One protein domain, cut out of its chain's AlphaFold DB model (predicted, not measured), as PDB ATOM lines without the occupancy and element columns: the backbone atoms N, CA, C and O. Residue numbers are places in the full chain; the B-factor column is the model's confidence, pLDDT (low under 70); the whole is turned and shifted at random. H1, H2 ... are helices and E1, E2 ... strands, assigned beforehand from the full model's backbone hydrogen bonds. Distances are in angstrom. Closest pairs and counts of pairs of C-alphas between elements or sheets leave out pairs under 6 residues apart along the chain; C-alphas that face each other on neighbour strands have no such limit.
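AT A GLANCE: This is residues 10 to 74 of the 74 residues of an uncharacterized protein of Desulfovibrio mexicanus (UniProt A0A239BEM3). One long helix, H1, runs along one face of a small three-stranded sheet, and its last part, with the residues after it, sticks out well past the sheet as a free arm, residues 61 to 74. The sheet's other face is bare. The printed part has 65 residues, with three named strands and then one named helix in the order E1, E2, E3, H1. The sheet has the order E1, E2, E3, all antiparallel, and the class is mixed, helices and strands. The whole is loose, with a radius of gyration of the C-alphas of 14.6 A, and spans 51 by 19 by 11 A.

IN THESE COORDINATES: E1 is residues 10 to 13, 10.1 A long, from C-alpha 10 at (-48.832, 25.332, 45.430). E2 is residues 18 to 23, 16.3 A, and E3 is residues 28 to 34, 17.5 A. H1 is residues 41 to 72, 46.9 A, from C-alpha 41 at (-30.344, 17.861, 35.826) to C-alpha 72 at (-68.402, 43.299, 46.226).

HOW THE PARTS SIT: The strands form a meander, each the antiparallel neighbour of the one before. The hairpin of E1 and E2 has an angle of 145 degrees between directions, with N 12 and O 20 at 2.8 A, within hydrogen-bond range. In the hairpin of E2 and E3 the angle is 157 degrees, and N 21 and O 31 are within hydrogen-bond range at 2.8 A. H1 is on the sheet, in two layers, helix on one face, at a height over the sheet of 8.7 A. It lies over E2 and runs along the strands, at 12 degrees to E2 on the local plane. The closest C-alphas of E2 and H1, those of Val 19 and Ala 48, are 6.0 A apart. In H1, 27 of 28 O i to N i+4 pairs are within hydrogen-bond range.

THE WHOLE: The C-alphas of Pro 40 and Ala 74, the two farthest apart, are 51.1 A apart. The printed part has no cut, and no link is long. Residues 15 and 74 have pLDDT under 70.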
ATOM      1  N   ILE A  10     -50.138  25.596  44.814       92.69
ATOM      2  CA  ILE A  10     -48.832  25.332  45.430       92.69
ATOM      3  C   ILE A  10     -47.944  24.512  44.504       92.69
ATOM      4  O   ILE A  10     -48.432  23.693  43.722       92.69
ATOM      5  N   VAL A  11     -46.636  24.710  44.638       93.38
ATOM      6  CA  VAL A  11     -45.631  23.868  43.992       93.38
ATOM      7  C   VAL A  11     -45.569  22.524  44.709       93.38
ATOM      8  O   VAL A  11     -45.540  22.455  45.936       93.38
ATOM      9  N   ALA A  12     -45.551  21.447  43.939       88.50
ATOM     10  CA  ALA A  12     -45.277  20.109  44.423       88.50
ATOM     11  C   ALA A  12     -44.312  19.415  43.459       88.50
ATOM     12  O   ALA A  12     -44.346  19.629  42.249       88.50
ATOM     13  N   ARG A  13     -43.441  18.568  43.999       82.25
ATOM     14  CA  ARG A  13     -42.573  17.714  43.186       82.25
ATOM     15  C   ARG A  13     -43.346  16.445  42.837       82.25
ATOM     16  O   ARG A  13     -43.958  15.843  43.722       82.25
ATOM     17  N   ALA A  14     -43.374  16.078  41.561       75.06
ATOM     18  CA  ALA A  14     -43.909  14.793  41.127       75.06
ATOM     19  C   ALA A  14     -42.774  13.764  41.037       75.06
ATOM     20  O   ALA A  14     -41.606  14.129  40.942       75.06
ATOM     21  N   ALA A  15     -43.116  12.475  41.066       66.81
ATOM     22  CA  ALA A  15     -42.161  11.438  40.699       66.81
ATOM     23  C   ALA A  15     -41.862  11.551  39.190       66.81
ATOM     24  O   ALA A  15     -42.797  11.510  38.388       66.81
ATOM     25  N   GLY A  16     -40.589  11.709  38.816       70.31
ATOM     26  CA  GLY A  16     -40.127  11.799  37.422       70.31
ATOM     27  C   GLY A  16     -39.574  13.173  37.021       70.31
ATOM     28  O   GLY A  16     -39.226  13.989  37.871       70.31
ATOM     29  N   ASP A  17     -39.514  13.437  35.712       79.44
ATOM     30  CA  ASP A  17     -38.852  14.615  35.129       79.44
ATOM     31  C   ASP A  17     -39.694  15.903  35.154       79.44
ATOM     32  O   ASP A  17     -39.666  16.690  34.207       79.44
ATOM     33  N   SER A  18     -40.491  16.146  36.200       87.56
ATOM     34  CA  SER A  18     -41.355  17.334  36.235       87.56
ATOM     35  C   SER A  18     -41.645  17.885  37.628       87.56
ATOM     36  O   SER A  18     -41.714  17.171  38.630       87.56
ATOM     37  N   VAL A  19     -41.889  19.192  37.660       91.69
ATOM     38  CA  VAL A  19     -42.475  19.913  38.787       91.69
ATOM     39  C   VAL A  19     -43.950  20.141  38.480       91.69
ATOM     40  O   VAL A  19     -44.324  20.400  37.340       91.69
ATOM     41  N   ILE A  20     -44.819  20.035  39.479       92.75
ATOM     42  CA  ILE A  20     -46.261  20.199  39.291       92.75
ATOM     43  C   ILE A  20     -46.804  21.343  40.139       92.75
ATOM     44  O   ILE A  20     -46.316  21.641  41.227       92.75
ATOM     45  N   LEU A  21     -47.881  21.948  39.654       93.31
ATOM     46  CA  LEU A  21     -48.729  22.830  40.439       93.31
ATOM     47  C   LEU A  21     -49.970  22.074  40.879       93.31
ATOM     48  O   LEU A  21     -50.655  21.458  40.059       93.31
ATOM     49  N   ARG A  22     -50.285  22.133  42.172       92.62
ATOM     50  CA  ARG A  22     -51.494  21.540  42.750       92.62
ATOM     51  C   ARG A  22     -52.489  22.613  43.151       92.62
ATOM     52  O   ARG A  22     -52.119  23.585  43.800       92.62
ATOM     53  N   ASP A  23     -53.750  22.394  42.791       92.69
ATOM     54  CA  ASP A  23     -54.898  23.121  43.334       92.69
ATOM     55  C   ASP A  23     -55.318  22.426  44.638       92.69
ATOM     56  O   ASP A  23     -55.822  21.299  44.614       92.69
ATOM     57  N   THR A  24     -55.061  23.074  45.774       89.56
ATOM     58  CA  THR A  24     -55.322  22.551  47.123       89.56
ATOM     59  C   THR A  24     -56.813  22.494  47.449       89.56
ATOM     60  O   THR A  24     -57.234  21.618  48.202       89.56
ATOM     61  N   GLU A  25     -57.627  23.349  46.826       87.88
ATOM     62  CA  GLU A  25     -59.080  23.380  47.007       87.88
ATOM     63  C   GLU A  25     -59.742  22.224  46.249       87.88
ATOM     64  O   GLU A  25     -60.547  21.474  46.800       87.88
ATOM     65  N   LYS A  26     -59.355  22.032  44.981       87.38
ATOM     66  CA  LYS A  26     -59.906  20.966  44.126       87.38
ATOM     67  C   LYS A  26     -59.171  19.630  44.243       87.38
ATOM     68  O   LYS A  26     -59.566  18.673  43.581       87.38
ATOM     69  N   LYS A  27     -58.096  19.571  45.037       83.81
ATOM     70  CA  LYS A  27     -57.214  18.402  45.218       83.81
ATOM     71  C   LYS A  27     -56.772  17.778  43.887       83.81
ATOM     72  O   LYS A  27     -56.686  16.559  43.757       83.81
ATOM     73  N   ARG A  28     -56.503  18.620  42.887       88.62
ATOM     74  CA  ARG A  28     -56.169  18.198  41.519       88.62
ATOM     75  C   ARG A  28     -54.891  18.856  41.022       88.62
ATOM     76  O   ARG A  28     -54.439  19.864  41.565       88.62
ATOM     77  N   LEU A  29     -54.337  18.296  39.954       87.69
ATOM     78  CA  LEU A  29     -53.236  18.916  39.236       87.69
ATOM     79  C   LEU A  29     -53.740  20.153  38.475       87.69
ATOM     80  O   LEU A  29     -54.763  20.099  37.794       87.69
ATOM     81  N   ALA A  30     -53.029  21.265  38.633       89.44
ATOM     82  CA  ALA A  30     -53.286  22.523  37.944       89.44
ATOM     83  C   ALA A  30     -52.379  22.694  36.717       89.44
ATOM     84  O   ALA A  30     -52.863  23.109  35.671       89.44
ATOM     85  N   ALA A  31     -51.092  22.353  36.836       90.31
ATOM     86  CA  ALA A  31     -50.137  22.391  35.728       90.31
ATOM     87  C   ALA A  31     -48.979  21.403  35.941       90.31
ATOM     88  O   ALA A  31     -48.677  21.036  37.079       90.31
ATOM     89  N   ILE A  32     -48.343  20.997  34.842       91.56
ATOM     90  CA  ILE A  32     -47.088  20.236  34.818       91.56
ATOM     91  C   ILE A  32     -46.046  21.127  34.154       91.56
ATOM     92  O   ILE A  32     -46.307  21.702  33.099       91.56
ATOM     93  N   ILE A  33     -44.879  21.228  34.774       91.06
ATOM     94  CA  ILE A  33     -43.721  21.954  34.275       91.06
ATOM     95  C   ILE A  33     -42.607  20.921  34.100       91.06
ATOM     96  O   ILE A  33     -42.088  20.411  35.099       91.06
ATOM     97  N   PRO A  34     -42.278  20.538  32.854       89.00
ATOM     98  CA  PRO A  34     -41.211  19.581  32.605       89.00
ATOM     99  C   PRO A  34     -39.858  20.172  33.019       89.00
ATOM    100  O   PRO A  34     -39.639  21.379  32.901       89.00
ATOM    101  N   ARG A  35     -38.946  19.318  33.492       86.88
ATOM    102  CA  ARG A  35     -37.530  19.672  33.627       86.88
ATOM    103  C   ARG A  35     -36.969  19.865  32.222       86.88
ATOM    104  O   ARG A  35     -37.141  19.004  31.363       86.88
ATOM    105  N   ASP A  36     -36.341  21.008  31.976       80.81
ATOM    106  CA  ASP A  36     -35.726  21.279  30.682       80.81
ATOM    107  C   ASP A  36     -34.478  20.404  30.507       80.81
ATOM    108  O   ASP A  36     -33.437  20.659  31.110       80.81
ATOM    109  N   CYS A  37     -34.585  19.373  29.669       71.44
ATOM    110  CA  CYS A  37     -33.510  18.417  29.407       71.44
ATOM    111  C   CYS A  37     -32.295  19.035  28.693       71.44
ATOM    112  O   CYS A  37     -31.280  18.358  28.539       71.44
ATOM    113  N   SER A  38     -32.387  20.285  28.218       86.12
ATOM    114  CA  SER A  38     -31.239  21.006  27.657       86.12
ATOM    115  C   SER A  38     -30.285  21.544  28.731       86.12
ATOM    116  O   SER A  38     -29.146  21.897  28.422       86.12
ATOM    117  N   LEU A  39     -30.716  21.573  29.997       84.75
ATOM    118  CA  LEU A  39     -29.897  21.945  31.144       84.75
ATOM    119  C   LEU A  39     -29.384  20.699  31.891       84.75
ATOM    120  O   LEU A  39     -30.038  19.656  31.874       84.75
ATOM    121  N   PRO A  40     -28.243  20.803  32.603       90.25
ATOM    122  CA  PRO A  40     -27.858  19.816  33.612       90.25
ATOM    123  C   PRO A  40     -29.008  19.543  34.593       90.25
ATOM    124  O   PRO A  40     -29.749  20.468  34.918       90.25
ATOM    125  N   GLU A  41     -29.159  18.303  35.068       85.31
ATOM    126  CA  GLU A  41     -30.344  17.861  35.826       85.31
ATOM    127  C   GLU A  41     -30.665  18.747  37.044       85.31
ATOM    128  O   GLU A  41     -31.819  19.129  37.252       85.31
ATOM    129  N   ASP A  42     -29.643  19.128  37.809       84.62
ATOM    130  CA  ASP A  42     -29.750  20.010  38.973       84.62
ATOM    131  C   ASP A  42     -30.266  21.407  38.593       84.62
ATOM    132  O   ASP A  42     -31.122  21.984  39.270       84.62
ATOM    133  N   LYS A  43     -29.799  21.937  37.459       90.38
ATOM    134  CA  LYS A  43     -30.241  23.225  36.913       90.38
ATOM    135  C   LYS A  43     -31.627  23.142  36.281       90.38
ATOM    136  O   LYS A  43     -32.401  24.088  36.411       90.38
ATOM    137  N   ALA A  44     -31.949  22.029  35.627       90.00
ATOM    138  CA  ALA A  44     -33.247  21.771  35.018       90.00
ATOM    139  C   ALA A  44     -34.353  21.698  36.079       90.00
ATOM    140  O   ALA A  44     -35.427  22.277  35.905       90.00
ATOM    141  N   GLU A  45     -34.079  21.034  37.207       89.19
ATOM    142  CA  GLU A  45     -34.987  20.993  38.352       89.19
ATOM    143  C   GLU A  45     -35.169  22.380  38.969       89.19
ATOM    144  O   GLU A  45     -36.306  22.821  39.139       89.19
ATOM    145  N   ALA A  46     -34.078  23.093  39.259       90.06
ATOM    146  CA  ALA A  46     -34.156  24.434  39.835       90.06
ATOM    147  C   ALA A  46     -34.940  25.404  38.932       90.06
ATOM    148  O   ALA A  46     -35.788  26.155  39.414       90.06
ATOM    149  N   ALA A  47     -34.713  25.353  37.615       90.94
ATOM    150  CA  ALA A  47     -35.458  26.149  36.647       90.94
ATOM    151  C   ALA A  47     -36.957  25.808  36.658       90.94
ATOM    152  O   ALA A  47     -37.790  26.712  36.750       90.94
ATOM    153  N   ALA A  48     -37.307  24.519  36.634       91.50
ATOM    154  CA  ALA A  48     -38.696  24.072  36.681       91.50
ATOM    155  C   ALA A  48     -39.397  24.474  37.992       91.50
ATOM    156  O   ALA A  48     -40.559  24.886  37.964       91.50
ATOM    157  N   VAL A  49     -38.698  24.411  39.131       91.81
ATOM    158  CA  VAL A  49     -39.212  24.879  40.428       91.81
ATOM    159  C   VAL A  49     -39.473  26.382  40.391       91.81
ATOM    160  O   VAL A  49     -40.584  26.800  40.708       91.81
ATOM    161  N   ASN A  50     -38.516  27.185  39.922       92.31
ATOM    162  CA  ASN A  50     -38.677  28.638  39.827       92.31
ATOM    163  C   ASN A  50     -39.857  29.024  38.923       92.31
ATOM    164  O   ASN A  50     -40.661  29.892  39.265       92.31
ATOM    165  N   MET A  51     -40.004  28.352  37.776       92.19
ATOM    166  CA  MET A  51     -41.160  28.540  36.896       92.19
ATOM    167  C   MET A  51     -42.469  28.207  37.619       92.19
ATOM    168  O   MET A  51     -43.438  28.963  37.525       92.19
ATOM    169  N   ALA A  52     -42.497  27.105  38.373       93.06
ATOM    170  CA  ALA A  52     -43.666  26.704  39.142       93.06
ATOM    171  C   ALA A  52     -44.029  27.744  40.203       93.06
ATOM    172  O   ALA A  52     -45.196  28.110  40.309       93.06
ATOM    173  N   GLU A  53     -43.057  28.264  40.946       93.44
ATOM    174  CA  GLU A  53     -43.285  29.278  41.980       93.44
ATOM    175  C   GLU A  53     -43.894  30.558  41.400       93.44
ATOM    176  O   GLU A  53     -44.923  31.030  41.893       93.44
ATOM    177  N   VAL A  54     -43.340  31.064  40.293       94.19
ATOM    178  CA  VAL A  54     -43.869  32.254  39.608       94.19
ATOM    179  C   VAL A  54     -45.299  32.015  39.118       94.19
ATOM    180  O   VAL A  54     -46.187  32.851  39.318       94.19
ATOM    181  N   CYS A  55     -45.558  30.856  38.507       93.94
ATOM    182  CA  CYS A  55     -46.898  30.485  38.063       93.94
ATOM    183  C   CYS A  55     -47.880  30.350  39.241       93.94
ATOM    184  O   CYS A  55     -49.007  30.845  39.153       93.94
ATOM    185  N   ALA A  56     -47.469  29.733  40.354       94.31
ATOM    186  CA  ALA A  56     -48.281  29.601  41.560       94.31
ATOM    187  C   ALA A  56     -48.670  30.974  42.119       94.31
ATOM    188  O   ALA A  56     -49.844  31.227  42.400       94.31
ATOM    189  N   GLU A  57     -47.705  31.883  42.246       94.25
ATOM    190  CA  GLU A  57     -47.937  33.235  42.748       94.25
ATOM    191  C   GLU A  57     -48.904  34.010  41.840       94.25
ATOM    192  O   GLU A  57     -49.840  34.659  42.317       94.25
ATOM    193  N   ALA A  58     -48.724  33.926  40.520       95.06
ATOM    194  CA  ALA A  58     -49.612  34.567  39.553       95.06
ATOM    195  C   ALA A  58     -51.055  34.036  39.651       95.06
ATOM    196  O   ALA A  58     -52.004  34.825  39.694       95.06
ATOM    197  N   LEU A  59     -51.231  32.715  39.747       93.88
ATOM    198  CA  LEU A  59     -52.547  32.087  39.887       93.88
ATOM    199  C   LEU A  59     -53.226  32.464  41.208       93.88
ATOM    200  O   LEU A  59     -54.411  32.801  41.215       93.88
ATOM    201  N   ASN A  60     -52.484  32.466  42.317       94.81
ATOM    202  CA  ASN A  60     -53.012  32.879  43.617       94.81
ATOM    203  C   ASN A  60     -53.439  34.354  43.615       94.81
ATOM    204  O   ASN A  60     -54.517  34.669  44.116       94.81
ATOM    205  N   ARG A  61     -52.663  35.250  42.988       94.44
ATOM    206  CA  ARG A  61     -53.048  36.664  42.824       94.44
ATOM    207  C   ARG A  61     -54.337  36.819  42.020       94.44
ATOM    208  O   ARG A  61     -55.222  37.573  42.421       94.44
ATOM    209  N   LYS A  62     -54.481  36.084  40.911       94.19
ATOM    210  CA  LYS A  62     -55.715  36.090  40.105       94.19
ATOM    211  C   LYS A  62     -56.913  35.558  40.887       94.19
ATOM    212  O   LYS A  62     -57.987  36.149  40.817       94.19
ATOM    213  N   TYR A  63     -56.730  34.492  41.662       91.06
ATOM    214  CA  TYR A  63     -57.788  33.944  42.506       91.06
ATOM    215  C   TYR A  63     -58.208  34.916  43.616       91.06
ATOM    216  O   TYR A  63     -59.400  35.137  43.811       91.06
ATOM    217  N   ALA A  64     -57.250  35.556  44.291       91.12
ATOM    218  CA  ALA A  64     -57.540  36.568  45.303       91.12
ATOM    219  C   ALA A  64     -58.338  37.747  44.718       91.12
ATOM    220  O   ALA A  64     -59.329  38.172  45.310       91.12
ATOM    221  N   ALA A  65     -57.964  38.223  43.524       92.38
ATOM    222  CA  ALA A  65     -58.699  39.275  42.825       92.38
ATOM    223  C   ALA A  65     -60.139  38.854  42.479       92.38
ATOM    224  O   ALA A  65     -61.070  39.624  42.702       92.38
ATOM    225  N   PHE A  66     -60.330  37.622  41.994       91.25
ATOM    226  CA  PHE A  66     -61.656  37.066  41.703       91.25
ATOM    227  C   PHE A  66     -62.538  36.974  42.956       91.25
ATOM    228  O   PHE A  66     -63.698  37.382  42.935       91.25
ATOM    229  N   MET A  67     -61.991  36.486  44.072       88.81
ATOM    230  CA  MET A  67     -62.732  36.395  45.334       88.81
ATOM    231  C   MET A  67     -63.109  37.777  45.882       88.81
ATOM    232  O   MET A  67     -64.231  37.959  46.349       88.81
ATOM    233  N   ALA A  68     -62.214  38.762  45.768       89.56
ATOM    234  CA  ALA A  68     -62.491  40.139  46.171       89.56
ATOM    235  C   ALA A  68     -63.574  40.808  45.305       89.56
ATOM    236  O   ALA A  68     -64.349  41.611  45.819       89.56
ATOM    237  N   GLN A  69     -63.650  40.489  44.006       91.31
ATOM    238  CA  GLN A  69     -64.735  40.956  43.133       91.31
ATOM    239  C   GLN A  69     -66.078  40.350  43.547       91.31
ATOM    240  O   GLN A  69     -67.027  41.090  43.784       91.31
ATOM    241  N   ARG A  70     -66.131  39.029  43.758       89.31
ATOM    242  CA  ARG A  70     -67.361  38.345  44.190       89.31
ATOM    243  C   ARG A  70     -67.919  38.849  45.520       89.31
ATOM    244  O   ARG A  70     -69.125  38.841  45.697       89.31
ATOM    245  N   GLN A  71     -67.060  39.273  46.446       83.44
ATOM    246  CA  GLN A  71     -67.489  39.855  47.723       83.44
ATOM    247  C   GLN A  71     -68.106  41.251  47.584       83.44
ATOM    248  O   GLN A  71     -68.829  41.669  48.475       83.44
ATOM    249  N   LYS A  72     -67.805  41.983  46.504       83.19
ATOM    250  CA  LYS A  72     -68.402  43.299  46.226       83.19
ATOM    251  C   LYS A  72     -69.737  43.200  45.490       83.19
ATOM    252  O   LYS A  72     -70.490  44.164  45.478       83.19
ATOM    253  N   GLU A  73     -69.977  42.069  44.832       77.00
ATOM    254  CA  GLU A  73     -71.195  41.775  44.067       77.00
ATOM    255  C   GLU A  73     -72.271  41.057  44.901       77.00
ATOM    256  O   GLU A  73     -73.378  40.852  44.404       77.00
ATOM    257  N   ALA A  74     -71.945  40.655  46.134       60.66
ATOM    258  CA  ALA A  74     -72.829  39.975  47.084       60.66
ATOM    259  C   ALA A  74     -73.290  40.934  48.187       60.66
ATOM    260  O   ALA A  74     -74.453  40.788  48.623       60.66
TER     261      ALA A  74